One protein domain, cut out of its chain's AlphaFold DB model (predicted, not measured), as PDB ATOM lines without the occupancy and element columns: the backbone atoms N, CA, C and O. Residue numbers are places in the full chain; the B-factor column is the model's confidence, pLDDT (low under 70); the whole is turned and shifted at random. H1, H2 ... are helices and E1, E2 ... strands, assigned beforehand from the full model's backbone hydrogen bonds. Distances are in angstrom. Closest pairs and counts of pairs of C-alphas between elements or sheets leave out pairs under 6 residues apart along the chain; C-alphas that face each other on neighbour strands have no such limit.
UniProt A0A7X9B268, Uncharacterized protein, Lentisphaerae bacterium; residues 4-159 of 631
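What this domain is: This is residues 4 to 159 of the 631 residues of an uncharacterized protein of Lentisphaerae bacterium (UniProt A0A7X9B268). One long, twisted wall of antiparallel strands runs from E1 at one end to E11 at the other, with E4 folded back on itself near the E1 end, where it holds E3. Near the E11 end, the small hairpin of E12 and E13 sits over the wall together with the short helix H1. The printed part has 156 residues with fourteen named strands and one named helix: along the chain, nine strands come first, then H1, then five more strands; twelve of the strands make a branched sheet in which neighbours are antiparallel, and E12 and E13 make a separate antiparallel pair. The class is mostly strand, and the whole is compact, with a radius of gyration of the C-alphas of 17.0 A and spans of 47 by 41 by 28 A.

Where its parts are: Find C-alpha 4 at (-18.436, -31.773, 30.862), where E1 begins; it covers residues 4 to 7. Next come E2, residues 13 to 17, and E3, residues 23 to 27. E4 is the longest strand by residues, 30 to 42, yet it measures 9.3 A from first to last C-alpha and bends by 160 degrees at residue 33. Read on through E5, residues 47 to 52, 16.3 A, E6, residues 58 to 64, 20.2 A, and E7, residues 67 to 73, 20.1 A. E8, residues 86 to 96, starts with C-alpha 86 at (-37.367, -47.047, 41.476) and runs 29.0 A; E9, residues 99 to 105, runs 20.0 A. H1 is residues 114 to 117. Then follow E10, residues 126 to 130, E11, residues 136 to 140, E12, residues 143 to 145, and E13, residues 148 to 150. E14, residues 155 to 159, ends with C-alpha 159 at (-37.461, -39.003, 64.644).

How they stand to each other: Start at E1, an edge strand: it is antiparallel to E2, with N 6 and O 14 at 2.9 A. E4 lies on the other side of E2, antiparallel, with N 15 and O 40 at 2.9 A. E4 has three neighbours in staggered pairing: E2 beside its residues 37 to 42 and E3 beside 30 to 34 lie on one side of it, and E5 beside 33 to 42 on the other side. Look for N 25 and O 32 at 2.8 A between E3 and E4, and N 41 and O 48 at 2.7 A between E4 and E5. E3 to E9 form a meander, each strand the antiparallel neighbour of the one before; N 61 and O 49 are 3.0 A apart in the hairpin of E5 and E6, N 60 and O 71 2.9 A in E6 and E7, N 70 and O 90 2.9 A in E7 and E8, and N 91 and O 103 2.8 A in E8 and E9. On the other side of E9 is E14, with N 102 and O 157 at 2.8 A, then E10, with N 128 and O 158 at 2.8 A, and the edge strand E11, with N 129 and O 138 at 2.8 A. E11 runs on into E12 at 49 degrees. In the hairpin of E12 and E13, N 150 and O 143 are 2.8 A apart, and residues 112 to 113 pair antiparallel with residues 148 to 149 of E13. H1 is on the branched sheet but only grazes it with residues 116 to 117; its closest C-alpha to E13 is Thr 114, 4.4 A from that of Gly 148. H1 is too short for an O i to N i+4 pair; its one O i to N i+3 pair is within range.

The domain as a whole: The C-alphas farthest apart, those of Gln 4 and Glu 138, are 47.6 A apart. The printed part has no cut. The one long link joins E7 to E8, and its residues 74 to 85 have C-alphas 15 to 26 A from the mean of all C-alphas. Mean pLDDT of the printed part is 88.6; residues 77 to 80, 82, 119 and 121 to 123 are under 70.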
ATOM      1  N   GLN A   4     -18.449 -33.209  30.618       93.69
ATOM      2  CA  GLN A   4     -18.436 -31.773  30.862       93.69
ATOM      3  C   GLN A   4     -18.113 -31.537  32.331       93.69
ATOM      4  O   GLN A   4     -18.838 -32.022  33.195       93.69
ATOM      5  N   GLN A   5     -17.043 -30.790  32.601       94.19
ATOM      6  CA  GLN A   5     -16.730 -30.307  33.941       94.19
ATOM      7  C   GLN A   5     -17.013 -28.807  34.027       94.19
ATOM      8  O   GLN A   5     -16.740 -28.059  33.088       94.19
ATOM      9  N   THR A   6     -17.578 -28.359  35.142       95.31
ATOM     10  CA  THR A   6     -17.818 -26.943  35.423       95.31
ATOM     11  C   THR A   6     -17.474 -26.658  36.875       95.31
ATOM     12  O   THR A   6     -17.961 -27.343  37.775       95.31
ATOM     13  N   ASP A   7     -16.632 -25.652  37.087       94.94
ATOM     14  CA  ASP A   7     -16.236 -25.168  38.405       94.94
ATOM     15  C   ASP A   7     -16.940 -23.837  38.689       94.94
ATOM     16  O   ASP A   7     -17.006 -22.952  37.833       94.94
ATOM     17  N   PHE A   8     -17.482 -23.705  39.894       93.75
ATOM     18  CA  PHE A   8     -18.267 -22.560  40.334       93.75
ATOM     19  C   PHE A   8     -17.473 -21.699  41.318       93.75
ATOM     20  O   PHE A   8     -16.584 -22.171  42.028       93.75
ATOM     21  N   ALA A   9     -17.818 -20.411  41.384       93.44
ATOM     22  CA  ALA A   9     -17.120 -19.433  42.222       93.44
ATOM     23  C   ALA A   9     -17.229 -19.718  43.732       93.44
ATOM     24  O   ALA A   9     -16.377 -19.285  44.502       93.44
ATOM     25  N   ASP A  10     -18.253 -20.460  44.163       92.69
ATOM     26  CA  ASP A  10     -18.419 -20.909  45.549       92.69
ATOM     27  C   ASP A  10     -17.500 -22.092  45.909       92.69
ATOM     28  O   ASP A  10     -17.519 -22.571  47.042       92.69
ATOM     29  N   GLY A  11     -16.696 -22.565  44.953       92.62
ATOM     30  CA  GLY A  11     -15.811 -23.706  45.099       92.62
ATOM     31  C   GLY A  11     -16.481 -25.045  44.808       92.62
ATOM     32  O   GLY A  11     -15.855 -26.070  45.066       92.62
ATOM     33  N   SER A  12     -17.716 -25.085  44.304       94.62
ATOM     34  CA  SER A  12     -18.364 -26.316  43.841       94.62
ATOM     35  C   SER A  12     -17.819 -26.755  42.480       94.62
ATOM     36  O   SER A  12     -17.557 -25.925  41.615       94.62
ATOM     37  N   SER A  13     -17.676 -28.063  42.270       96.50
ATOM     38  CA  SER A  13     -17.283 -28.640  40.978       96.50
ATOM     39  C   SER A  13     -18.301 -29.689  40.555       96.50
ATOM     40  O   SER A  13     -18.733 -30.492  41.384       96.50
ATOM     41  N   ILE A  14     -18.671 -29.691  39.277       96.31
ATOM     42  CA  ILE A  14     -19.641 -30.621  38.689       96.31
ATOM     43  C   ILE A  14     -18.999 -31.328  37.504       96.31
ATOM     44  O   ILE A  14     -18.376 -30.669  36.676       96.31
ATOM     45  N   VAL A  15     -19.187 -32.642  37.395       96.81
ATOM     46  CA  VAL A  15     -18.864 -33.427  36.196       96.81
ATOM     47  C   VAL A  15     -20.120 -34.153  35.730       96.81
ATOM     48  O   VAL A  15     -20.743 -34.856  36.520       96.81
ATOM     49  N   VAL A  16     -20.475 -34.003  34.454       96.00
ATOM     50  CA  VAL A  16     -21.624 -34.664  33.815       96.00
ATOM     51  C   VAL A  16     -21.135 -35.586  32.703       96.00
ATOM     52  O   VAL A  16     -20.294 -35.194  31.889       96.00
ATOM     53  N   ASN A  17     -21.677 -36.802  32.656       94.94
ATOM     54  CA  ASN A  17     -21.468 -37.752  31.575       94.94
ATOM     55  C   ASN A  17     -22.559 -37.609  30.513       94.94
ATOM     56  O   ASN A  17     -23.684 -38.053  30.708       94.94
ATOM     57  N   ILE A  18     -22.191 -37.024  29.376       92.31
ATOM     58  CA  ILE A  18     -23.062 -36.877  28.201       92.31
ATOM     59  C   ILE A  18     -22.803 -37.977  27.157       92.31
ATOM     60  O   ILE A  18     -23.186 -37.833  26.000       92.31
ATOM     61  N   ALA A  19     -22.077 -39.039  27.522       90.69
ATOM     62  CA  ALA A  19     -21.901 -40.218  26.681       90.69
ATOM     63  C   ALA A  19     -23.053 -41.215  26.869       90.69
ATOM     64  O   ALA A  19     -23.630 -41.307  27.952       90.69
ATOM     65  N   ASP A  20     -23.265 -42.058  25.858       89.44
ATOM     66  CA  ASP A  20     -24.220 -43.177  25.904       89.44
ATOM     67  C   ASP A  20     -23.709 -44.378  26.729       89.44
ATOM     68  O   ASP A  20     -24.410 -45.367  26.921       89.44
ATOM     69  N   GLU A  21     -22.477 -44.297  27.239       91.88
ATOM     70  CA  GLU A  21     -21.785 -45.353  27.983       91.88
ATOM     71  C   GLU A  21     -21.375 -44.859  29.382       91.88
ATOM     72  O   GLU A  21     -21.053 -43.671  29.532       91.88
ATOM     73  N   PRO A  22     -21.287 -45.735  30.403       93.81
ATOM     74  CA  PRO A  22     -20.724 -45.366  31.697       93.81
ATOM     75  C   PRO A  22     -19.273 -44.860  31.603       93.81
ATOM     76  O   PRO A  22     -18.482 -45.351  30.795       93.81
ATOM     77  N   ARG A  23     -18.898 -43.898  32.454       94.75
ATOM     78  CA  ARG A  23     -17.546 -43.308  32.489       94.75
ATOM     79  C   ARG A  23     -17.017 -43.184  33.911       94.75
ATOM     80  O   ARG A  23     -17.678 -42.612  34.773       94.75
ATOM     81  N   ASP A  24     -15.788 -43.642  34.122       95.19
ATOM     82  CA  ASP A  24     -15.061 -43.409  35.368       95.19
ATOM     83  C   ASP A  24     -14.446 -42.008  35.371       95.19
ATOM     84  O   ASP A  24     -13.749 -41.611  34.434       95.19
ATOM     85  N   VAL A  25     -14.693 -41.255  36.439       94.56
ATOM     86  CA  VAL A  25     -14.176 -39.896  36.629       94.56
ATOM     87  C   VAL A  25     -13.593 -39.732  38.025       94.56
ATOM     88  O   VAL A  25     -14.012 -40.391  38.977       94.56
ATOM     89  N   VAL A  26     -12.625 -38.825  38.156       93.88
ATOM     90  CA  VAL A  26     -12.096 -38.394  39.452       93.88
ATOM     91  C   VAL A  26     -12.483 -36.940  39.668       93.88
ATOM     92  O   VAL A  26     -12.032 -36.072  38.927       93.88
ATOM     93  N   LEU A  27     -13.285 -36.666  40.693       93.81
ATOM     94  CA  LEU A  27     -13.684 -35.317  41.082       93.81
ATOM     95  C   LEU A  27     -13.230 -35.066  42.520       93.81
ATOM     96  O   LEU A  27     -13.604 -35.802  43.432       93.81
ATOM     97  N   LYS A  28     -12.362 -34.064  42.709       89.50
ATOM     98  CA  LYS A  28     -11.758 -33.702  44.010       89.50
ATOM     99  C   LYS A  28     -11.191 -34.899  44.794       89.50
ATOM    100  O   LYS A  28     -11.344 -35.009  46.006       89.50
ATOM    101  N   GLY A  29     -10.529 -35.811  44.082       89.00
ATOM    102  CA  GLY A  29      -9.880 -36.988  44.668       89.00
ATOM    103  C   GLY A  29     -10.806 -38.178  44.946       89.00
ATOM    104  O   GLY A  29     -10.310 -39.230  45.345       89.00
ATOM    105  N   ARG A  30     -12.116 -38.065  44.695       91.56
ATOM    106  CA  ARG A  30     -13.056 -39.194  44.749       91.56
ATOM    107  C   ARG A  30     -13.312 -39.757  43.361       91.56
ATOM    108  O   ARG A  30     -13.416 -39.005  42.395       91.56
ATOM    109  N   ARG A  31     -13.401 -41.083  43.275       94.81
ATOM    110  CA  ARG A  31     -13.739 -41.806  42.046       94.81
ATOM    111  C   ARG A  31     -15.244 -42.000  41.967       94.81
ATOM    112  O   ARG A  31     -15.847 -42.417  42.949       94.81
ATOM    113  N   TYR A  32     -15.807 -41.744  40.796       95.81
ATOM    114  CA  TYR A  32     -17.210 -41.984  40.491       95.81
ATOM    115  C   TYR A  32     -17.304 -42.731  39.168       95.81
ATOM    116  O   TYR A  32     -16.601 -42.384  38.219       95.81
ATOM    117  N   ARG A  33     -18.205 -43.708  39.090       96.44
ATOM    118  CA  ARG A  33     -18.593 -44.345  37.834       96.44
ATOM    119  C   ARG A  33     -19.920 -43.748  37.392       96.44
ATOM    120  O   ARG A  33     -20.974 -44.134  37.881       96.44
ATOM    121  N   LEU A  34     -19.885 -42.748  36.519       95.06
ATOM    122  CA  LEU A  34     -21.093 -42.060  36.063       95.06
ATOM    123  C   LEU A  34     -21.843 -42.948  35.065       95.06
ATOM    124  O   LEU A  34     -21.241 -43.415  34.100       95.06
ATOM    125  N   CYS A  35     -23.145 -43.161  35.259       93.19
ATOM    126  CA  CYS A  35     -24.010 -43.776  34.246       93.19
ATOM    127  C   CYS A  35     -24.196 -42.831  33.035       93.19
ATOM    128  O   CYS A  35     -23.763 -41.673  33.095       93.19
ATOM    129  N   PRO A  36     -24.822 -43.268  31.928       90.69
ATOM    130  CA  PRO A  36     -25.275 -42.347  30.884       90.69
ATOM    131  C   PRO A  36     -26.200 -41.274  31.477       90.69
ATOM    132  O   PRO A  36     -27.088 -41.596  32.270       90.69
ATOM    133  N   ASN A  37     -25.956 -40.002  31.144       89.38
ATOM    134  CA  ASN A  37     -26.592 -38.822  31.760       89.38
ATOM    135  C   ASN A  37     -26.364 -38.684  33.281       89.38
ATOM    136  O   ASN A  37     -27.029 -37.893  33.951       89.38
ATOM    137  N   GLY A  38     -25.423 -39.453  33.835       93.25
ATOM    138  CA  GLY A  38     -25.009 -39.391  35.230       93.25
ATOM    139  C   GLY A  38     -24.145 -38.171  35.521       93.25
ATOM    140  O   GLY A  38     -23.555 -37.564  34.624       93.25
ATOM    141  N   PHE A  39     -24.034 -37.818  36.796       96.00
ATOM    142  CA  PHE A  39     -23.255 -36.661  37.219       96.00
ATOM    143  C   PHE A  39     -22.725 -36.817  38.643       96.00
ATOM    144  O   PHE A  39     -23.232 -37.614  39.428       96.00
ATOM    145  N   ALA A  40     -21.705 -36.033  38.978       97.12
ATOM    146  CA  ALA A  40     -21.196 -35.877  40.334       97.12
ATOM    147  C   ALA A  40     -20.944 -34.394  40.624       97.12
ATOM    148  O   ALA A  40     -20.370 -33.681  39.802       97.12
ATOM    149  N   VAL A  41     -21.369 -33.950  41.800       96.56
ATOM    150  CA  VAL A  41     -21.223 -32.599  42.340       96.56
ATOM    151  C   VAL A  41     -20.491 -32.706  43.668       96.56
ATOM    152  O   VAL A  41     -20.936 -33.419  44.570       96.56
ATOM    153  N   ASP A  42     -19.397 -31.964  43.817       95.12
ATOM    154  CA  ASP A  42     -18.686 -31.835  45.088       95.12
ATOM    155  C   ASP A  42     -18.437 -30.354  45.399       95.12
ATOM    156  O   ASP A  42     -17.616 -29.687  44.758       95.12
ATOM    157  N   GLY A  43     -19.172 -29.827  46.379       93.25
ATOM    158  CA  GLY A  43     -19.088 -28.445  46.834       93.25
ATOM    159  C   GLY A  43     -19.125 -28.303  48.359       93.25
ATOM    160  O   GLY A  43     -19.396 -29.268  49.075       93.25
ATOM    161  N   PRO A  44     -18.873 -27.092  48.893       89.81
ATOM    162  CA  PRO A  44     -18.762 -26.881  50.339       89.81
ATOM    163  C   PRO A  44     -20.046 -27.170  51.126       89.81
ATOM    164  O   PRO A  44     -19.980 -27.535  52.298       89.81
ATOM    165  N   LYS A  45     -21.216 -26.976  50.503       89.06
ATOM    166  CA  LYS A  45     -22.535 -27.161  51.134       89.06
ATOM    167  C   LYS A  45     -23.377 -28.255  50.487       89.06
ATOM    168  O   LYS A  45     -24.373 -28.651  51.076       89.06
ATOM    169  N   LEU A  46     -23.011 -28.717  49.296       91.00
ATOM    170  CA  LEU A  46     -23.795 -29.671  48.526       91.00
ATOM    171  C   LEU A  46     -22.870 -30.739  47.958       91.00
ATOM    172  O   LEU A  46     -21.870 -30.432  47.313       91.00
ATOM    173  N   ARG A  47     -23.249 -31.993  48.167       93.69
ATOM    174  CA  ARG A  47     -22.758 -33.122  47.384       93.69
ATOM    175  C   ARG A  47     -23.955 -33.793  46.745       93.69
ATOM    176  O   ARG A  47     -24.968 -33.990  47.407       93.69
ATOM    177  N   GLN A  48     -23.850 -34.101  45.465       95.69
ATOM    178  CA  GLN A  48     -24.925 -34.746  44.728       95.69
ATOM    179  C   GLN A  48     -24.330 -35.682  43.695       95.69
ATOM    180  O   GLN A  48     -23.323 -35.349  43.077       95.69
ATOM    181  N   GLN A  49     -24.938 -36.838  43.489       95.69
ATOM    182  CA  GLN A  49     -24.445 -37.797  42.514       95.69
ATOM    183  C   GLN A  49     -25.576 -38.606  41.891       95.69
ATOM    184  O   GLN A  49     -26.609 -38.837  42.519       95.69
ATOM    185  N   LEU A  50     -25.336 -39.039  40.658       95.62
ATOM    186  CA  LEU A  50     -26.104 -40.024  39.912       95.62
ATOM    187  C   LEU A  50     -25.093 -40.952  39.228       95.62
ATOM    188  O   LEU A  50     -24.465 -40.579  38.231       95.62
ATOM    189  N   VAL A  51     -24.873 -42.122  39.824       96.19
ATOM    190  CA  VAL A  51     -23.764 -43.033  39.497       96.19
ATOM    191  C   VAL A  51     -24.261 -44.445  39.230       96.19
ATOM    192  O   VAL A  51     -25.322 -44.836  39.701       96.19
ATOM    193  N   LEU A  52     -23.481 -45.217  38.479       95.62
ATOM    194  CA  LEU A  52     -23.670 -46.651  38.302       95.62
ATOM    195  C   LEU A  52     -22.895 -47.392  39.398       95.62
ATOM    196  O   LEU A  52     -21.671 -47.274  39.472       95.62
ATOM    197  N   GLY A  53     -23.609 -48.136  40.236       92.62
ATOM    198  CA  GLY A  53     -23.035 -48.985  41.271       92.62
ATOM    199  C   GLY A  53     -22.442 -50.277  40.709       92.62
ATOM    200  O   GLY A  53     -22.710 -50.677  39.573       92.62
ATOM    201  N   ASP A  54     -21.643 -50.957  41.529       90.44
ATOM    202  CA  ASP A  54     -21.051 -52.260  41.186       90.44
ATOM    203  C   ASP A  54     -22.104 -53.377  41.078       90.44
ATOM    204  O   ASP A  54     -21.877 -54.399  40.434       90.44
ATOM    205  N   ASP A  55     -23.281 -53.157  41.664       91.62
ATOM    206  CA  ASP A  55     -24.484 -53.980  41.520       91.62
ATOM    207  C   ASP A  55     -25.183 -53.806  40.158       91.62
ATOM    208  O   ASP A  55     -26.181 -54.473  39.881       91.62
ATOM    209  N   GLY A  56     -24.668 -52.919  39.301       91.75
ATOM    210  CA  GLY A  56     -25.259 -52.584  38.010       91.75
ATOM    211  C   GLY A  56     -26.516 -51.718  38.116       91.75
ATOM    212  O   GLY A  56     -27.184 -51.513  37.105       91.75
ATOM    213  N   LEU A  57     -26.842 -51.211  39.308       94.31
ATOM    214  CA  LEU A  57     -27.971 -50.315  39.538       94.31
ATOM    215  C   LEU A  57     -27.507 -48.861  39.539       94.31
ATOM    216  O   LEU A  57     -26.333 -48.549  39.729       94.31
ATOM    217  N   ILE A  58     -28.444 -47.946  39.322       94.00
ATOM    218  CA  ILE A  58     -28.177 -46.514  39.392       94.00
ATOM    219  C   ILE A  58     -28.473 -46.031  40.807       94.00
ATOM    220  O   ILE A  58     -29.573 -46.230  41.325       94.00
ATOM    221  N   HIS A  59     -27.499 -45.357  41.405       95.12
ATOM    222  CA  HIS A  59     -27.573 -44.779  42.739       95.12
ATOM    223  C   HIS A  59     -27.598 -43.258  42.622       95.12
ATOM    224  O   HIS A  59     -26.696 -42.651  42.040       95.12
ATOM    225  N   ALA A  60     -28.636 -42.646  43.178       94.62
ATOM    226  CA  ALA A  60     -28.755 -41.204  43.309       94.62
ATOM    227  C   ALA A  60     -28.591 -40.821  44.779       94.62
ATOM    228  O   ALA A  60     -29.181 -41.461  45.644       94.62
ATOM    229  N   GLU A  61     -27.826 -39.774  45.069       95.56
ATOM    230  CA  GLU A  61     -27.629 -39.295  46.438       95.56
ATOM    231  C   GLU A  61     -27.517 -37.770  46.460       95.56
ATOM    232  O   GLU A  61     -26.922 -37.170  45.563       95.56
ATOM    233  N   VAL A  62     -28.087 -37.136  47.485       95.25
ATOM    234  CA  VAL A  62     -27.942 -35.706  47.777       95.25
ATOM    235  C   VAL A  62     -27.592 -35.558  49.254       95.25
ATOM    236  O   VAL A  62     -28.316 -36.040  50.120       95.25
ATOM    237  N   HIS A  63     -26.521 -34.833  49.549       92.81
ATOM    238  CA  HIS A  63     -26.147 -34.389  50.888       92.81
ATOM    239  C   HIS A  63     -26.082 -32.864  50.926       92.81
ATOM    240  O   HIS A  63     -25.216 -32.254  50.294       92.81
ATOM    241  N   ALA A  64     -26.948 -32.262  51.731       90.88
ATOM    242  CA  ALA A  64     -26.951 -30.842  52.063       90.88
ATOM    243  C   ALA A  64     -27.086 -30.664  53.594       90.88
ATOM    244  O   ALA A  64     -27.317 -31.647  54.300       90.88
ATOM    245  N   PRO A  65     -26.931 -29.448  54.158       85.81
ATOM    246  CA  PRO A  65     -26.812 -29.276  55.606       85.81
ATOM    247  C   PRO A  65     -28.004 -29.795  56.413       85.81
ATOM    248  O   PRO A  65     -27.778 -30.346  57.476       85.81
ATOM    249  N   ASN A  66     -29.231 -29.668  55.897       89.38
ATOM    250  CA  ASN A  66     -30.462 -30.099  56.578       89.38
ATOM    251  C   ASN A  66     -31.270 -31.110  55.746       89.38
ATOM    252  O   ASN A  66     -32.456 -31.312  55.995       89.38
ATOM    253  N   PHE A  67     -30.659 -31.684  54.709       92.75
ATOM    254  CA  PHE A  67     -31.349 -32.540  53.753       92.75
ATOM    255  C   PHE A  67     -30.445 -33.677  53.306       92.75
ATOM    256  O   PHE A  67     -29.293 -33.456  52.921       92.75
ATOM    257  N   PHE A  68     -30.990 -34.884  53.329       94.25
ATOM    258  CA  PHE A  68     -30.363 -36.057  52.753       94.25
ATOM    259  C   PHE A  68     -31.369 -36.804  51.884       94.25
ATOM    260  O   PHE A  68     -32.536 -36.951  52.238       94.25
ATOM    261  N   TYR A  69     -30.905 -37.271  50.738       95.94
ATOM    262  CA  TYR A  69     -31.681 -38.066  49.804       95.94
ATOM    263  C   TYR A  69     -30.814 -39.200  49.298       95.94
ATOM    264  O   TYR A  69     -29.652 -38.976  48.960       95.94
ATOM    265  N   GLN A  70     -31.401 -40.380  49.167       95.38
ATOM    266  CA  GLN A  70     -30.795 -41.478  48.439       95.38
ATOM    267  C   GLN A  70     -31.865 -42.284  47.713       95.38
ATOM    268  O   GLN A  70     -32.954 -42.500  48.243       95.38
ATOM    269  N   ALA A  71     -31.548 -42.758  46.514       94.94
ATOM    270  CA  ALA A  71     -32.400 -43.659  45.760       94.94
ATOM    271  C   ALA A  71     -31.585 -44.671  44.961       94.94
ATOM    272  O   ALA A  71     -30.476 -44.379  44.515       94.94
ATOM    273  N   VAL A  72     -32.180 -45.842  44.744       94.88
ATOM    274  CA  VAL A  72     -31.653 -46.887  43.865       94.88
ATOM    275  C   VAL A  72     -32.693 -47.211  42.809       94.88
ATOM    276  O   VAL A  72     -33.863 -47.439  43.126       94.88
ATOM    277  N   MET A  73     -32.272 -47.216  41.548       92.50
ATOM    278  CA  MET A  73     -33.145 -47.383  40.391       92.50
ATOM    279  C   MET A  73     -32.509 -48.276  39.321       92.50
ATOM    280  O   MET A  73     -31.288 -48.395  39.232       92.50
ATOM    281  N   LYS A  74     -33.349 -48.909  38.497       89.75
ATOM    282  CA  LYS A  74     -32.905 -49.715  37.349       89.75
ATOM    283  C   LYS A  74     -32.458 -48.857  36.165       89.75
ATOM    284  O   LYS A  74     -31.489 -49.209  35.511       89.75
ATOM    285  N   ASP A  75     -33.145 -47.737  35.929       82.19
ATOM    286  CA  ASP A  75     -32.955 -46.876  34.756       82.19
ATOM    287  C   ASP A  75     -33.051 -45.395  35.149       82.19
ATOM    288  O   ASP A  75     -33.820 -45.051  36.049       82.19
ATOM    289  N   THR A  76     -32.328 -44.519  34.439       73.12
ATOM    290  CA  THR A  76     -32.336 -43.056  34.647       73.12
ATOM    291  C   THR A  76     -33.552 -42.352  34.041       73.12
ATOM    292  O   THR A  76     -33.803 -41.190  34.359       73.12
ATOM    293  N   LEU A  77     -34.298 -43.022  33.157       69.06
ATOM    294  CA  LEU A  77     -35.431 -42.449  32.429       69.06
ATOM    295  C   LEU A  77     -36.772 -42.981  32.960       69.06
ATOM    296  O   LEU A  77     -36.857 -44.151  33.345       69.06
ATOM    297  N   PRO A  78     -37.839 -42.159  32.948       63.31
ATOM    298  CA  PRO A  78     -39.181 -42.628  33.263       63.31
ATOM    299  C   PRO A  78     -39.623 -43.692  32.253       63.31
ATOM    300  O   PRO A  78     -39.434 -43.529  31.045       63.31
ATOM    301  N   ARG A  79     -40.243 -44.772  32.734       67.19
ATOM    302  CA  ARG A  79     -40.807 -45.800  31.857       67.19
ATOM    303  C   ARG A  79     -42.223 -45.408  31.442       67.19
ATOM    304  O   ARG A  79     -43.063 -45.083  32.275       67.19
ATOM    305  N   MET A  80     -42.483 -45.455  30.139       66.50
ATOM    306  CA  MET A  80     -43.781 -45.104  29.541       66.50
ATOM    307  C   MET A  80     -44.857 -46.186  29.757       66.50
ATOM    308  O   MET A  80     -46.016 -45.967  29.424       66.50
ATOM    309  N   ASP A  81     -44.485 -47.349  30.302       71.81
ATOM    310  CA  ASP A  81     -45.367 -48.498  30.551       71.81
ATOM    311  C   ASP A  81     -46.062 -48.461  31.927       71.81
ATOM    312  O   ASP A  81     -46.745 -49.411  32.305       71.81
ATOM    313  N   GLY A  82     -45.880 -47.379  32.691       62.62
ATOM    314  CA  GLY A  82     -46.431 -47.223  34.037       62.62
ATOM    315  C   GLY A  82     -45.681 -47.997  35.127       62.62
ATOM    316  O   GLY A  82     -46.051 -47.899  36.297       62.62
ATOM    317  N   THR A  83     -44.617 -48.739  34.794       70.25
ATOM    318  CA  THR A  83     -43.773 -49.414  35.790       70.25
ATOM    319  C   THR A  83     -42.731 -48.457  36.364       70.25
ATOM    320  O   THR A  83     -42.124 -47.658  35.654       70.25
ATOM    321  N   SER A  84     -42.493 -48.517  37.677       73.44
ATOM    322  CA  SER A  84     -41.435 -47.712  38.292       73.44
ATOM    323  C   SER A  84     -40.079 -48.403  38.141       73.44
ATOM    324  O   SER A  84     -39.942 -49.587  38.451       73.44
ATOM    325  N   SER A  85     -39.059 -47.662  37.701       85.12
ATOM    326  CA  SER A  85     -37.665 -48.113  37.776       85.12
ATOM    327  C   SER A  85     -37.090 -47.982  39.193       85.12
ATOM    328  O   SER A  85     -36.011 -48.519  39.452       85.12
ATOM    329  N   LEU A  86     -37.791 -47.293  40.103       88.69
ATOM    330  CA  LEU A  86     -37.367 -47.047  41.476       88.69
ATOM    331  C   LEU A  86     -37.505 -48.311  42.330       88.69
ATOM    332  O   LEU A  86     -38.580 -48.900  42.410       88.69
ATOM    333  N   LEU A  87     -36.421 -48.693  43.001       91.69
ATOM    334  CA  LEU A  87     -36.381 -49.860  43.885       91.69
ATOM    335  C   LEU A  87     -36.484 -49.464  45.357       91.69
ATOM    336  O   LEU A  87     -37.176 -50.119  46.130       91.69
ATOM    337  N   ALA A  88     -35.812 -48.383  45.740       94.06
ATOM    338  CA  ALA A  88     -35.870 -47.823  47.081       94.06
ATOM    339  C   ALA A  88     -35.527 -46.337  47.030       94.06
ATOM    340  O   ALA A  88     -34.687 -45.916  46.233       94.06
ATOM    341  N   MET A  89     -36.155 -45.552  47.898       94.56
ATOM    342  CA  MET A  89     -35.858 -44.135  48.076       94.56
ATOM    343  C   MET A  89     -36.015 -43.759  49.539       94.56
ATOM    344  O   MET A  89     -37.010 -44.115  50.164       94.56
ATOM    345  N   THR A  90     -35.049 -43.010  50.058       96.00
ATOM    346  CA  THR A  90     -35.079 -42.423  51.396       96.00
ATOM    347  C   THR A  90     -34.845 -40.925  51.290       96.00
ATOM    348  O   THR A  90     -33.867 -40.480  50.696       96.00
ATOM    349  N   ILE A  91     -35.750 -40.150  51.876       95.94
ATOM    350  CA  ILE A  91     -35.691 -38.691  51.953       95.94
ATOM    351  C   ILE A  91     -35.659 -38.318  53.426       95.94
ATOM    352  O   ILE A  91     -36.472 -38.817  54.199       95.94
ATOM    353  N   VAL A  92     -34.742 -37.445  53.825       95.12
ATOM    354  CA  VAL A  92     -34.574 -37.000  55.207       95.12
ATOM    355  C   VAL A  92     -34.492 -35.482  55.239       95.12
ATOM    356  O   VAL A  92     -33.580 -34.889  54.668       95.12
ATOM    357  N   ASN A  93     -35.420 -34.866  55.962       93.94
ATOM    358  CA  ASN A  93     -35.430 -33.445  56.280       93.94
ATOM    359  C   ASN A  93     -35.075 -33.258  57.756       93.94
ATOM    360  O   ASN A  93     -35.670 -33.893  58.628       93.94
ATOM    361  N   GLN A  94     -34.120 -32.378  58.050       90.75
ATOM    362  CA  GLN A  94     -33.815 -31.966  59.416       90.75
ATOM    363  C   GLN A  94     -34.584 -30.690  59.762       90.75
ATOM    364  O   GLN A  94     -34.182 -29.586  59.404       90.75
ATOM    365  N   GLU A  95     -35.676 -30.856  60.503       90.12
ATOM    366  CA  GLU A  95     -36.542 -29.762  60.963       90.12
ATOM    367  C   GLU A  95     -35.869 -28.940  62.073       90.12
ATOM    368  O   GLU A  95     -36.027 -27.725  62.175       90.12
ATOM    369  N   ALA A  96     -35.091 -29.612  62.927       86.62
ATOM    370  CA  ALA A  96     -34.274 -28.988  63.959       86.62
ATOM    371  C   ALA A  96     -33.099 -29.900  64.339       86.62
ATOM    372  O   ALA A  96     -33.062 -31.080  63.996       86.62
ATOM    373  N   LYS A  97     -32.158 -29.387  65.143       84.25
ATOM    374  CA  LYS A  97     -30.950 -30.119  65.581       84.25
ATOM    375  C   LYS A  97     -31.216 -31.562  66.052       84.25
ATOM    376  O   LYS A  97     -30.413 -32.446  65.792       84.25
ATOM    377  N   ASN A  98     -32.342 -31.804  66.725       87.56
ATOM    378  CA  ASN A  98     -32.703 -33.109  67.283       87.56
ATOM    379  C   ASN A  98     -34.022 -33.675  66.715       87.56
ATOM    380  O   ASN A  98     -34.646 -34.494  67.390       87.56
ATOM    381  N   HIS A  99     -34.459 -33.225  65.534       90.50
ATOM    382  CA  HIS A  99     -35.748 -33.575  64.932       90.50
ATOM    383  C   HIS A  99     -35.602 -33.803  63.417       90.50
ATOM    384  O   HIS A  99     -35.185 -32.894  62.698       90.50
ATOM    385  N   LEU A 100     -35.951 -35.005  62.950       92.12
ATOM    386  CA  LEU A 100     -36.007 -35.362  61.531       92.12
ATOM    387  C   LEU A 100     -37.419 -35.747  61.100       92.12
ATOM    388  O   LEU A 100     -38.118 -36.438  61.843       92.12
ATOM    389  N   LYS A 101     -37.746 -35.437  59.846       94.38
ATOM    390  CA  LYS A 101     -38.813 -36.083  59.079       94.38
ATOM    391  C   LYS A 101     -38.206 -36.939  57.981       94.38
ATOM    392  O   LYS A 101     -37.327 -36.482  57.254       94.38
ATOM    393  N   ILE A 102     -38.653 -38.182  57.876       95.06
ATOM    394  CA  ILE A 102     -38.095 -39.177  56.960       95.06
ATOM    395  C   ILE A 102     -39.223 -39.765  56.119       95.06
ATOM    396  O   ILE A 102     -40.247 -40.153  56.671       95.06
ATOM    397  N   ALA A 103     -39.019 -39.885  54.813       95.88
ATOM    398  CA  ALA A 103     -39.896 -40.629  53.917       95.88
ATOM    399  C   ALA A 103     -39.119 -41.786  53.285       95.88
ATOM    400  O   ALA A 103     -38.048 -41.575  52.716       95.88
ATOM    401  N   ILE A 104     -39.663 -42.997  53.379       94.69
ATOM    402  CA  ILE A 104     -39.146 -44.203  52.728       94.69
ATOM    403  C   ILE A 104     -40.183 -44.668  51.717       94.69
ATOM    404  O   ILE A 104     -41.336 -44.895  52.082       94.69
ATOM    405  N   VAL A 105     -39.777 -44.829  50.460       93.00
ATOM    406  CA  VAL A 105     -40.666 -45.122  49.328       93.00
ATOM    407  C   VAL A 105     -40.142 -46.332  48.554       93.00
ATOM    408  O   VAL A 105     -38.934 -46.467  48.365       93.00
ATOM    409  N   GLN A 106     -41.056 -47.199  48.096       90.75
ATOM    410  CA  GLN A 106     -40.821 -48.490  47.412       90.75
ATOM    411  C   GLN A 106     -40.087 -49.561  48.239       90.75
ATOM    412  O   GLN A 106     -40.534 -50.703  48.290       90.75
ATOM    413  N   GLY A 107     -39.010 -49.204  48.937       90.00
ATOM    414  CA  GLY A 107     -38.199 -50.135  49.714       90.00
ATOM    415  C   GLY A 107     -37.384 -49.429  50.791       90.00
ATOM    416  O   GLY A 107     -37.033 -48.260  50.656       90.00
ATOM    417  N   ASN A 108     -37.076 -50.149  51.869       87.25
ATOM    418  CA  ASN A 108     -36.315 -49.646  53.013       87.25
ATOM    419  C   ASN A 108     -34.859 -50.134  53.025       87.25
ATOM    420  O   ASN A 108     -34.219 -50.084  54.062       87.25
ATOM    421  N   SER A 109     -34.307 -50.609  51.911       87.81
ATOM    422  CA  SER A 109     -32.940 -51.151  51.863       87.81
ATOM    423  C   SER A 109     -31.829 -50.099  51.997       87.81
ATOM    424  O   SER A 109     -30.656 -50.460  51.973       87.81
ATOM    425  N   LEU A 110     -32.179 -48.813  52.091       90.12
ATOM    426  CA  LEU A 110     -31.242 -47.690  52.137       90.12
ATOM    427  C   LEU A 110     -31.195 -47.106  53.558       90.12
ATOM    428  O   LEU A 110     -32.122 -46.388  53.943       90.12
ATOM    429  N   PRO A 111     -30.160 -47.415  54.359       89.12
ATOM    430  CA  PRO A 111     -30.012 -46.834  55.686       89.12
ATOM    431  C   PRO A 111     -29.615 -45.358  55.597       89.12
ATOM    432  O   PRO A 111     -28.925 -44.928  54.676       89.12
ATOM    433  N   ILE A 112     -30.004 -44.571  56.600       90.06
ATOM    434  CA  ILE A 112     -29.593 -43.166  56.703       90.06
ATOM    435  C   ILE A 112     -28.164 -43.113  57.255       90.06
ATOM    436  O   ILE A 112     -27.975 -43.531  58.405       90.06
ATOM    437  N   PRO A 113     -27.174 -42.571  56.518       87.06
ATOM    438  CA  PRO A 113     -25.764 -42.698  56.866       87.06
ATOM    439  C   PRO A 113     -25.406 -42.124  58.235       87.06
ATOM    440  O   PRO A 113     -25.834 -41.027  58.615       87.06
ATOM    441  N   THR A 114     -24.515 -42.814  58.947       82.56
ATOM    442  CA  THR A 114     -24.020 -42.408  60.274       82.56
ATOM    443  C   THR A 114     -23.439 -40.990  60.282       82.56
ATOM    444  O   THR A 114     -23.588 -40.265  61.264       82.56
ATOM    445  N   ASP A 115     -22.821 -40.556  59.180       80.44
ATOM    446  CA  ASP A 115     -22.272 -39.204  59.039       80.44
ATOM    447  C   ASP A 115     -23.341 -38.109  59.053       80.44
ATOM    448  O   ASP A 115     -23.108 -37.045  59.629       80.44
ATOM    449  N   PHE A 116     -24.522 -38.376  58.491       81.62
ATOM    450  CA  PHE A 116     -25.666 -37.472  58.595       81.62
ATOM    451  C   PHE A 116     -26.206 -37.464  60.031       81.62
ATOM    452  O   PHE A 116     -26.431 -36.411  60.627       81.62
ATOM    453  N   LEU A 117     -26.294 -38.645  60.653       79.50
ATOM    454  CA  LEU A 117     -26.762 -38.799  62.033       79.50
ATOM    455  C   LEU A 117     -25.829 -38.186  63.087       79.50
ATOM    456  O   LEU A 117     -26.285 -37.923  64.194       79.50
ATOM    457  N   LYS A 118     -24.554 -37.904  62.782       76.00
ATOM    458  CA  LYS A 118     -23.660 -37.157  63.697       76.00
ATOM    459  C   LYS A 118     -24.216 -35.778  64.060       76.00
ATOM    460  O   LYS A 118     -23.849 -35.232  65.101       76.00
ATOM    461  N   GLN A 119     -25.071 -35.217  63.206       68.06
ATOM    462  CA  GLN A 119     -25.755 -33.953  63.459       68.06
ATOM    463  C   GLN A 119     -26.928 -34.107  64.440       68.06
ATOM    464  O   GLN A 119     -27.283 -33.135  65.110       68.06
ATOM    465  N   LEU A 120     -27.479 -35.319  64.582       70.56
ATOM    466  CA  LEU A 120     -28.430 -35.658  65.638       70.56
ATOM    467  C   LEU A 120     -27.709 -35.735  66.983       70.56
ATOM    468  O   LEU A 120     -26.652 -36.352  67.118       70.56
ATOM    469  N   GLY A 121     -28.288 -35.118  68.014       63.22
ATOM    470  CA  GLY A 121     -27.748 -35.185  69.366       63.22
ATOM    471  C   GLY A 121     -27.496 -36.627  69.829       63.22
ATOM    472  O   GLY A 121     -28.272 -37.540  69.552       63.22
ATOM    473  N   ARG A 122     -26.409 -36.837  70.585       60.22
ATOM    474  CA  ARG A 122     -26.066 -38.154  71.154       60.22
ATOM    475  C   ARG A 122     -27.216 -38.674  72.032       60.22
ATOM    476  O   ARG A 122     -27.633 -37.990  72.965       60.22
ATOM    477  N   GLY A 123     -27.700 -39.894  71.783       65.94
ATOM    478  CA  GLY A 123     -28.721 -40.533  72.621       65.94
ATOM    479  C   GLY A 123     -29.515 -41.633  71.916       65.94
ATOM    480  O   GLY A 123     -29.319 -41.900  70.736       65.94
ATOM    481  N   LYS A 124     -30.425 -42.283  72.653       75.88
ATOM    482  CA  LYS A 124     -31.392 -43.230  72.073       75.88
ATOM    483  C   LYS A 124     -32.497 -42.459  71.343       75.88
ATOM    484  O   LYS A 124     -33.011 -41.489  71.894       75.88
ATOM    485  N   LEU A 125     -32.890 -42.933  70.163       86.44
ATOM    486  CA  LEU A 125     -33.940 -42.321  69.348       86.44
ATOM    487  C   LEU A 125     -35.344 -42.591  69.906       86.44
ATOM    488  O   LEU A 125     -35.588 -43.628  70.543       86.44
ATOM    489  N   LEU A 126     -36.248 -41.654  69.636       88.50
ATOM    490  CA  LEU A 126     -37.700 -41.819  69.679       88.50
ATOM    491  C   LEU A 126     -38.206 -41.703  68.238       88.50
ATOM    492  O   LEU A 126     -37.861 -40.738  67.565       88.50
ATOM    493  N   VAL A 127     -38.949 -42.701  67.761       90.62
ATOM    494  CA  VAL A 127     -39.369 -42.798  66.358       90.62
ATOM    495  C   VAL A 127     -40.873 -43.020  66.299       90.62
ATOM    496  O   VAL A 127     -41.381 -43.941  66.944       90.62
ATOM    497  N   TYR A 128     -41.547 -42.210  65.494       91.38
ATOM    498  CA  TYR A 128     -42.957 -42.352  65.159       91.38
ATOM    499  C   TYR A 128     -43.122 -42.666  63.682       91.38
ATOM    500  O   TYR A 128     -42.417 -42.105  62.846       91.38
ATOM    501  N   ARG A 129     -44.072 -43.542  63.363       92.50
ATOM    502  CA  ARG A 129     -44.662 -43.625  62.031       92.50
ATOM    503  C   ARG A 129     -45.724 -42.537  61.903       92.50
ATOM    504  O   ARG A 129     -46.423 -42.245  62.873       92.50
ATOM    505  N   LEU A 130     -45.815 -41.946  60.721       91.31
ATOM    506  CA  LEU A 130     -46.837 -40.971  60.368       91.31
ATOM    507  C   LEU A 130     -47.875 -41.612  59.439       91.31
ATOM    508  O   LEU A 130     -47.528 -42.485  58.637       91.31
ATOM    509  N   ASP A 131     -49.134 -41.209  59.575       86.50
ATOM    510  CA  ASP A 131     -50.210 -41.545  58.639       86.50
ATOM    511  C   ASP A 131     -50.177 -40.659  57.374       86.50
ATOM    512  O   ASP A 131     -49.228 -39.899  57.149       86.50
ATOM    513  N   GLU A 132     -51.186 -40.801  56.511       82.50
ATOM    514  CA  GLU A 132     -51.308 -40.057  55.248       82.50
ATOM    515  C   GLU A 132     -51.500 -38.546  55.465       82.50
ATOM    516  O   GLU A 132     -51.025 -37.751  54.653       82.50
ATOM    517  N   ASP A 133     -52.085 -38.148  56.599       76.75
ATOM    518  CA  ASP A 133     -52.258 -36.750  57.013       76.75
ATOM    519  C   ASP A 133     -51.008 -36.180  57.712       76.75
ATOM    520  O   ASP A 133     -50.972 -35.013  58.114       76.75
ATOM    521  N   GLY A 134     -49.967 -37.000  57.894       81.62
ATOM    522  CA  GLY A 134     -48.735 -36.629  58.585       81.62
ATOM    523  C   GLY A 134     -48.851 -36.608  60.113       81.62
ATOM    524  O   GLY A 134     -47.975 -36.037  60.771       81.62
ATOM    525  N   LYS A 135     -49.892 -37.215  60.696       81.94
ATOM    526  CA  LYS A 135     -50.063 -37.356  62.151       81.94
ATOM    527  C   LYS A 135     -49.372 -38.618  62.659       81.94
ATOM    528  O   LYS A 135     -49.248 -39.613  61.951       81.94
ATOM    529  N   ARG A 136     -48.902 -38.585  63.910       86.50
ATOM    530  CA  ARG A 136     -48.249 -39.734  64.562       86.50
ATOM    531  C   ARG A 136     -49.263 -40.860  64.748       86.50
ATOM    532  O   ARG A 136     -50.255 -40.674  65.441       86.50
ATOM    533  N   SER A 137     -48.989 -42.023  64.168       81.50
ATOM    534  CA  SER A 137     -49.867 -43.194  64.260       81.50
ATOM    535  C   SER A 137     -49.349 -44.237  65.245       81.50
ATOM    536  O   SER A 137     -50.110 -44.792  66.032       81.50
ATOM    537  N   GLU A 138     -48.042 -44.496  65.236       83.44
ATOM    538  CA  GLU A 138     -47.440 -45.555  66.043       83.44
ATOM    539  C   GLU A 138     -46.016 -45.196  66.468       83.44
ATOM    540  O   GLU A 138     -45.215 -44.704  65.671       83.44
ATOM    541  N   ARG A 139     -45.664 -45.513  67.718       85.62
ATOM    542  CA  ARG A 139     -44.270 -45.517  68.162       85.62
ATOM    543  C   ARG A 139     -43.589 -46.810  67.730       85.62
ATOM    544  O   ARG A 139     -43.938 -47.887  68.203       85.62
ATOM    545  N   ILE A 140     -42.521 -46.685  66.956       87.06
ATOM    546  CA  ILE A 140     -41.753 -47.830  66.465       87.06
ATOM    547  C   ILE A 140     -40.314 -47.819  66.989       87.06
ATOM    548  O   ILE A 140     -39.829 -46.855  67.590       87.06
ATOM    549  N   SER A 141     -39.607 -48.925  66.768       81.19
ATOM    550  CA  SER A 141     -38.172 -49.011  67.034       81.19
ATOM    551  C   SER A 141     -37.388 -48.708  65.760       81.19
ATOM    552  O   SER A 141     -37.623 -49.327  64.729       81.19
ATOM    553  N   GLY A 142     -36.439 -47.777  65.848       77.75
ATOM    554  CA  GLY A 142     -35.389 -47.603  64.843       77.75
ATOM    555  C   GLY A 142     -34.102 -48.287  65.297       77.75
ATOM    556  O   GLY A 142     -33.755 -48.223  66.482       77.75
ATOM    557  N   VAL A 143     -33.394 -48.937  64.373       79.38
ATOM    558  CA  VAL A 143     -32.124 -49.611  64.665       79.38
ATOM    559  C   VAL A 143     -30.987 -48.767  64.112       79.38
ATOM    560  O   VAL A 143     -30.927 -48.523  62.913       79.38
ATOM    561  N   ILE A 144     -30.081 -48.318  64.981       82.62
ATOM    562  CA  ILE A 144     -28.814 -47.726  64.542       82.62
ATOM    563  C   ILE A 144     -27.792 -48.860  64.457       82.62
ATOM    564  O   ILE A 144     -27.365 -49.385  65.488       82.62
ATOM    565  N   GLY A 145     -27.453 -49.251  63.234       79.25
ATOM    566  CA  GLY A 145     -26.382 -50.193  62.921       79.25
ATOM    567  C   GLY A 145     -25.083 -49.480  62.517       79.25
ATOM    568  O   GLY A 145     -25.020 -48.251  62.547       79.25
ATOM    569  N   PRO A 146     -24.043 -50.235  62.124       79.94
ATOM    570  CA  PRO A 146     -22.780 -49.665  61.648       79.94
ATOM    571  C   PRO A 146     -22.945 -48.795  60.388       79.94
ATOM    572  O   PRO A 146     -22.292 -47.759  60.279       79.94
ATOM    573  N   GLU A 147     -23.870 -49.168  59.498       81.69
ATOM    574  CA  GLU A 147     -24.162 -48.452  58.244       81.69
ATOM    575  C   GLU A 147     -25.059 -47.214  58.433       81.69
ATOM    576  O   GLU A 147     -25.140 -46.363  57.550       81.69
ATOM    577  N   GLY A 148     -25.730 -47.082  59.584       87.75
ATOM    578  CA  GLY A 148     -26.631 -45.964  59.848       87.75
ATOM    579  C   GLY A 148     -27.952 -46.346  60.512       87.75
ATOM    580  O   GLY A 148     -28.082 -47.403  61.132       87.75
ATOM    581  N   LEU A 149     -28.939 -45.452  60.414       89.38
ATOM    582  CA  LEU A 149     -30.289 -45.663  60.941       89.38
ATOM    583  C   LEU A 149     -31.135 -46.411  59.916       89.38
ATOM    584  O   LEU A 149     -31.387 -45.908  58.823       89.38
ATOM    585  N   GLN A 150     -31.627 -47.574  60.327       89.12
ATOM    586  CA  GLN A 150     -32.559 -48.402  59.583       89.12
ATOM    587  C   GLN A 150     -33.955 -48.328  60.211       89.12
ATOM    588  O   GLN A 150     -34.127 -48.539  61.419       89.12
ATOM    589  N   LEU A 151     -34.955 -48.048  59.375       91.31
ATOM    590  CA  LEU A 151     -36.371 -48.024  59.744       91.31
ATOM    591  C   LEU A 151     -37.105 -49.253  59.171       91.31
ATOM    592  O   LEU A 151     -36.656 -49.837  58.177       91.31
ATOM    593  N   PRO A 152     -38.205 -49.695  59.810       87.19
ATOM    594  CA  PRO A 152     -38.764 -51.032  59.605       87.19
ATOM    595  C   PRO A 152     -39.479 -51.241  58.265       87.19
ATOM    596  O   PRO A 152     -39.723 -52.389  57.908       87.19
ATOM    597  N   GLY A 153     -39.802 -50.189  57.506       91.19
ATOM    598  CA  GLY A 153     -40.494 -50.350  56.229       91.19
ATOM    599  C   GLY A 153     -40.685 -49.056  55.445       91.19
ATOM    600  O   GLY A 153     -40.056 -48.039  55.727       91.19
ATOM    601  N   VAL A 154     -41.553 -49.136  54.438       93.44
ATOM    602  CA  VAL A 154     -42.023 -48.000  53.635       93.44
ATOM    603  C   VAL A 154     -43.010 -47.163  54.452       93.44
ATOM    604  O   VAL A 154     -43.892 -47.696  55.136       93.44
ATOM    605  N   GLY A 155     -42.875 -45.844  54.361       94.25
ATOM    606  CA  GLY A 155     -43.748 -44.896  55.036       94.25
ATOM    607  C   GLY A 155     -43.055 -43.593  55.404       94.25
ATOM    608  O   GLY A 155     -41.877 -43.376  55.116       94.25
ATOM    609  N   ASN A 156     -43.818 -42.738  56.074       95.50
ATOM    610  CA  ASN A 156     -43.344 -41.481  56.630       95.50
ATOM    611  C   ASN A 156     -43.064 -41.652  58.123       95.50
ATOM    612  O   ASN A 156     -43.784 -42.367  58.824       95.50
ATOM    613  N   TYR A 157     -42.016 -40.998  58.611       94.94
ATOM    614  CA  TYR A 157     -41.543 -41.129  59.978       94.94
ATOM    615  C   TYR A 157     -41.094 -39.791  60.554       94.94
ATOM    616  O   TYR A 157     -40.562 -38.934  59.849       94.94
ATOM    617  N   GLU A 158     -41.240 -39.659  61.866       93.44
ATOM    618  CA  GLU A 158     -40.713 -38.548  62.651       93.44
ATOM    619  C   GLU A 158     -39.739 -39.092  63.701       93.44
ATOM    620  O   GLU A 158     -40.042 -40.055  64.411       93.44
ATOM    621  N   VAL A 159     -38.539 -38.515  63.775       91.81
ATOM    622  CA  VAL A 159     -37.461 -39.003  64.644       91.81
ATOM    623  C   VAL A 159     -36.956 -37.892  65.545       91.81
ATOM    624  O   VAL A 159     -36.462 -36.868  65.076       91.81
TER     625      VAL A 159